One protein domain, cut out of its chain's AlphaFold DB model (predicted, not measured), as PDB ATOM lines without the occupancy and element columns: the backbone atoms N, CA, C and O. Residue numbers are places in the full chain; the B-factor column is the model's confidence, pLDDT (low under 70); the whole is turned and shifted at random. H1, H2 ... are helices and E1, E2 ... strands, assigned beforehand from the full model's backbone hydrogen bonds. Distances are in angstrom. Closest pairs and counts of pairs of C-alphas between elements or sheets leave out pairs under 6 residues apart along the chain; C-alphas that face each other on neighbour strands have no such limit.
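AT A GLANCE: This is residues 82 to 121 of the 126 residues of an uncharacterized protein of Candidatus Brocadia sapporoensis (UniProt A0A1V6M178). A small antiparallel hairpin of two strands, E1 and E2, has helix H1 near its E1 side; from this small body, residues 112 to 121, mostly H2, stick out as an arm that makes much of the length. The printed part has 40 residues, with E1, E2, H1 and H2 in that order, of mixed class. It is loose, with a radius of gyration of the C-alphas of 12.0 A, and spans 39 by 16 by 16 A.

IN THESE COORDINATES: E1, residues 82 to 84, begins at C-alpha 82 (32.410, 39.669, -9.867) and measures 6.3 A; E2, residues 87 to 90, measures 10.2 A. H1, residues 96 to 106, measures 15.5 A. H2, residues 111 to 119, measures 14.0 A and ends at C-alpha 119 (4.532, 34.948, 4.368).

HOW THE PARTS SIT: In the hairpin, N 84 and O 87 are within hydrogen-bond range at 2.8 A. The closest C-alphas of E1 and H1, Ile 84 and Lys 98, are 6.8 A apart. H1 and H2 are only just apart, at 8.0 A. In H1 every O i to N i+4 pair is within range; in H2 0 of 5 are, beside 3 of 6 O i to N i+3 pairs.

THE WHOLE: The C-alphas farthest apart, Ser 92 and Ile 121, are 38.7 A apart. The printed part has no cut, and its three links are tight. Residues 111 to 121 have pLDDT under 70.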
ATOM      1  N   THR A  82      32.861  39.817 -11.251       88.19
ATOM      2  CA  THR A  82      32.410  39.669  -9.867       88.19
ATOM      3  C   THR A  82      31.289  38.650  -9.773       88.19
ATOM      4  O   THR A  82      30.618  38.330 -10.761       88.19
ATOM      5  N   ARG A  83      31.136  38.083  -8.579       86.25
ATOM      6  CA  ARG A  83      30.151  37.045  -8.316       86.25
ATOM      7  C   ARG A  83      28.782  37.679  -8.111       86.25
ATOM      8  O   ARG A  83      28.593  38.468  -7.188       86.25
ATOM      9  N   ILE A  84      27.826  37.295  -8.946       83.31
ATOM     10  CA  ILE A  84      26.451  37.775  -8.886       83.31
ATOM     11  C   ILE A  84      25.481  36.651  -9.240       83.31
ATOM     12  O   ILE A  84      25.758  35.854 -10.130       83.31
ATOM     13  N   VAL A  85      24.369  36.543  -8.509       76.56
ATOM     14  CA  VAL A  85      23.389  35.447  -8.676       76.56
ATOM     15  C   VAL A  85      24.041  34.047  -8.612       76.56
ATOM     16  O   VAL A  85      23.702  33.135  -9.355       76.56
ATOM     17  N   GLY A  86      25.037  33.871  -7.739       80.25
ATOM     18  CA  GLY A  86      25.685  32.577  -7.495       80.25
ATOM     19  C   GLY A  86      26.907  32.253  -8.365       80.25
ATOM     20  O   GLY A  86      27.696  31.407  -7.938       80.25
ATOM     21  N   TYR A  87      27.154  32.962  -9.474       85.06
ATOM     22  CA  TYR A  87      28.269  32.696 -10.402       85.06
ATOM     23  C   TYR A  87      29.089  33.955 -10.738       85.06
ATOM     24  O   TYR A  87      28.643  35.080 -10.527       85.06
ATOM     25  N   TYR A  88      30.315  33.784 -11.240       88.50
ATOM     26  CA  TYR A  88      31.162  34.896 -11.686       88.50
ATOM     27  C   TYR A  88      30.724  35.398 -13.066       88.50
ATOM     28  O   TYR A  88      30.608  34.617 -14.008       88.50
ATOM     29  N   SER A  89      30.500  36.705 -13.199       87.44
ATOM     30  CA  SER A  89      30.100  37.337 -14.462       87.44
ATOM     31  C   SER A  89      30.939  38.578 -14.738       87.44
ATOM     32  O   SER A  89      31.257  39.333 -13.819       87.44
ATOM     33  N   ARG A  90      31.227  38.835 -16.022       88.62
ATOM     34  CA  ARG A  90      31.793  40.116 -16.472       88.62
ATOM     35  C   ARG A  90      30.815  41.244 -16.160       88.62
ATOM     36  O   ARG A  90      29.639  41.120 -16.504       88.62
ATOM     37  N   ILE A  91      31.309  42.314 -15.543       87.88
ATOM     38  CA  ILE A  91      30.516  43.481 -15.130       87.88
ATOM     39  C   ILE A  91      30.013  44.262 -16.351       87.88
ATOM     40  O   ILE A  91      28.900  44.776 -16.346       87.88
ATOM     41  N   SER A  92      30.798  44.291 -17.430       83.88
ATOM     42  CA  SER A  92      30.481  45.033 -18.656       83.88
ATOM     43  C   SER A  92      29.249  44.530 -19.416       83.88
ATOM     44  O   SER A  92      28.775  45.223 -20.308       83.88
ATOM     45  N   ASN A  93      28.723  43.346 -19.087       79.94
ATOM     46  CA  ASN A  93      27.564  42.742 -19.755       79.94
ATOM     47  C   ASN A  93      26.426  42.427 -18.766       79.94
ATOM     48  O   ASN A  93      25.788  41.369 -18.814       79.94
ATOM     49  N   TRP A  94      26.225  43.299 -17.781       88.25
ATOM     50  CA  TRP A  94      25.144  43.151 -16.817       88.25
ATOM     51  C   TRP A  94      23.858  43.813 -17.294       88.25
ATOM     52  O   TRP A  94      23.837  44.974 -17.683       88.25
ATOM     53  N   ASN A  95      22.769  43.052 -17.225       87.06
ATOM     54  CA  ASN A  95      21.419  43.566 -17.398       87.06
ATOM     55  C   ASN A  95      20.916  44.216 -16.095       87.06
ATOM     56  O   ASN A  95      21.527  44.087 -15.031       87.06
ATOM     57  N   SER A  96      19.769  44.890 -16.176       85.75
ATOM     58  CA  SER A  96      19.161  45.615 -15.052       85.75
ATOM     59  C   SER A  96      18.929  44.745 -13.812       85.75
ATOM     60  O   SER A  96      19.157  45.213 -12.699       85.75
ATOM     61  N   SER A  97      18.542  43.476 -13.980       84.69
ATOM     62  CA  SER A  97      18.306  42.566 -12.854       84.69
ATOM     63  C   SER A  97      19.580  42.225 -12.077       84.69
ATOM     64  O   SER A  97      19.551  42.206 -10.850       84.69
ATOM     65  N   LYS A  98      20.721  42.031 -12.754       85.88
ATOM     66  CA  LYS A  98      22.020  41.844 -12.084       85.88
ATOM     67  C   LYS A  98      22.449  43.106 -11.348       85.88
ATOM     68  O   LYS A  98      22.861  43.029 -10.199       85.88
ATOM     69  N   THR A  99      22.314  44.276 -11.963       88.50
ATOM     70  CA  THR A  99      22.678  45.534 -11.296       88.50
ATOM     71  C   THR A  99      21.837  45.775 -10.036       88.50
ATOM     72  O   THR A  99      22.393  46.154  -9.004       88.50
ATOM     73  N   ALA A 100      20.530  45.492 -10.091       86.12
ATOM     74  CA  ALA A 100      19.635  45.576  -8.937       86.12
ATOM     75  C   ALA A 100      20.032  44.594  -7.820       86.12
ATOM     76  O   ALA A 100      20.159  45.005  -6.671       86.12
ATOM     77  N   GLU A 101      20.330  43.335  -8.160       85.12
ATOM     78  CA  GLU A 101      20.817  42.337  -7.195       85.12
ATOM     79  C   GLU A 101      22.128  42.784  -6.526       85.12
ATOM     80  O   GLU A 101      22.288  42.639  -5.315       85.12
ATOM     81  N   LEU A 102      23.085  43.359  -7.270       86.06
ATOM     82  CA  LEU A 102      24.318  43.858  -6.647       86.06
ATOM     83  C   LEU A 102      24.022  44.992  -5.658       86.06
ATOM     84  O   LEU A 102      24.632  45.040  -4.587       86.06
ATOM     85  N   ALA A 103      23.130  45.912  -6.028       86.81
ATOM     86  CA  ALA A 103      22.741  47.032  -5.176       86.81
ATOM     87  C   ALA A 103      22.088  46.539  -3.877       86.81
ATOM     88  O   ALA A 103      22.495  46.967  -2.795       86.81
ATOM     89  N   ASP A 104      21.171  45.576  -3.983       86.69
ATOM     90  CA  ASP A 104      20.542  44.901  -2.848       86.69
ATOM     91  C   ASP A 104      21.603  44.248  -1.937       86.69
ATOM     92  O   ASP A 104      21.634  44.499  -0.730       86.69
ATOM     93  N   ARG A 105      22.563  43.500  -2.502       84.56
ATOM     94  CA  ARG A 105      23.651  42.861  -1.731       84.56
ATOM     95  C   ARG A 105      24.557  43.862  -1.019       84.56
ATOM     96  O   ARG A 105      24.946  43.615   0.119       84.56
ATOM     97  N   ARG A 106      24.894  44.989  -1.658       85.56
ATOM     98  CA  ARG A 106      25.715  46.054  -1.044       85.56
ATOM     99  C   ARG A 106      25.041  46.677   0.177       85.56
ATOM    100  O   ARG A 106      25.735  47.130   1.078       85.56
ATOM    101  N   GLN A 107      23.712  46.677   0.207       88.19
ATOM    102  CA  GLN A 107      22.911  47.148   1.335       88.19
ATOM    103  C   GLN A 107      22.637  46.046   2.375       88.19
ATOM    104  O   GLN A 107      21.992  46.309   3.383       88.19
ATOM    105  N   GLY A 108      23.099  44.812   2.139       84.75
ATOM    106  CA  GLY A 108      22.783  43.651   2.976       84.75
ATOM    107  C   GLY A 108      21.375  43.080   2.759       84.75
ATOM    108  O   GLY A 108      20.962  42.177   3.485       84.75
ATOM    109  N   ASN A 109      20.641  43.552   1.748       82.38
ATOM    110  CA  ASN A 109      19.276  43.136   1.425       82.38
ATOM    111  C   ASN A 109      19.267  41.890   0.531       82.38
ATOM    112  O   ASN A 109      18.833  41.931  -0.617       82.38
ATOM    113  N   TYR A 110      19.769  40.770   1.044       79.00
ATOM    114  CA  TYR A 110      19.771  39.506   0.305       79.00
ATOM    115  C   TYR A 110      18.348  39.041  -0.032       79.00
ATOM    116  O   TYR A 110      17.426  39.210   0.756       79.00
ATOM    117  N   TRP A 111      18.166  38.392  -1.182       68.38
ATOM    118  CA  TRP A 111      16.860  37.891  -1.632       68.38
ATOM    119  C   TRP A 111      16.112  37.044  -0.569       68.38
ATOM    120  O   TRP A 111      14.889  37.124  -0.453       68.38
ATOM    121  N   GLU A 112      16.848  36.290   0.254       61.38
ATOM    122  CA  GLU A 112      16.338  35.511   1.390       61.38
ATOM    123  C   GLU A 112      15.658  36.378   2.457       61.38
ATOM    124  O   GLU A 112      14.629  35.973   2.999       61.38
ATOM    125  N   SER A 113      16.161  37.587   2.726       57.81
ATOM    126  CA  SER A 113      15.574  38.471   3.741       57.81
ATOM    127  C   SER A 113      14.222  39.043   3.309       57.81
ATOM    128  O   SER A 113      13.376  39.327   4.158       57.81
ATOM    129  N   LYS A 114      13.967  39.146   1.996       58.16
ATOM    130  CA  LYS A 114      12.692  39.641   1.448       58.16
ATOM    131  C   LYS A 114      11.562  38.603   1.524       58.16
ATOM    132  O   LYS A 114      10.408  38.998   1.667       58.16
ATOM    133  N   ARG A 115      11.861  37.295   1.493       56.44
ATOM    134  CA  ARG A 115      10.838  36.224   1.564       56.44
ATOM    135  C   ARG A 115      10.145  36.128   2.923       56.44
ATOM    136  O   ARG A 115       8.942  35.892   2.975       56.44
ATOM    137  N   VAL A 116      10.872  36.391   4.008       54.78
ATOM    138  CA  VAL A 116      10.343  36.277   5.381       54.78
ATOM    139  C   VAL A 116       9.215  37.286   5.656       54.78
ATOM    140  O   VAL A 116       8.381  37.062   6.531       54.78
ATOM    141  N   ASN A 117       9.145  38.387   4.899       51.78
ATOM    142  CA  ASN A 117       8.159  39.441   5.134       51.78
ATOM    143  C   ASN A 117       6.825  39.220   4.396       51.78
ATOM    144  O   ASN A 117       5.806  39.765   4.808       51.78
ATOM    145  N   THR A 118       6.798  38.417   3.326       52.03
ATOM    146  CA  THR A 118       5.571  38.188   2.541       52.03
ATOM    147  C   THR A 118       4.696  37.086   3.147       52.03
ATOM    148  O   THR A 118       3.474  37.212   3.145       52.03
ATOM    149  N   GLU A 119       5.289  36.050   3.747       52.47
ATOM    150  CA  GLU A 119       4.532  34.948   4.368       52.47
ATOM    151  C   GLU A 119       3.818  35.359   5.670       52.47
ATOM    152  O   GLU A 119       2.759  34.826   5.987       52.47
ATOM    153  N   LYS A 120       4.324  36.367   6.398       50.56
ATOM    154  CA  LYS A 120       3.668  36.877   7.618       50.56
ATOM    155  C   LYS A 120       2.405  37.704   7.364       50.56
ATOM    156  O   LYS A 120       1.593  37.838   8.272       50.56
ATOM    157  N   ILE A 121       2.227  38.256   6.163       51.22
ATOM    158  CA  ILE A 121       1.076  39.117   5.843       51.22
ATOM    159  C   ILE A 121      -0.144  38.280   5.412       51.22
ATOM    160  O   ILE A 121      -1.277  38.717   5.588       51.22
TER     161      ILE A 121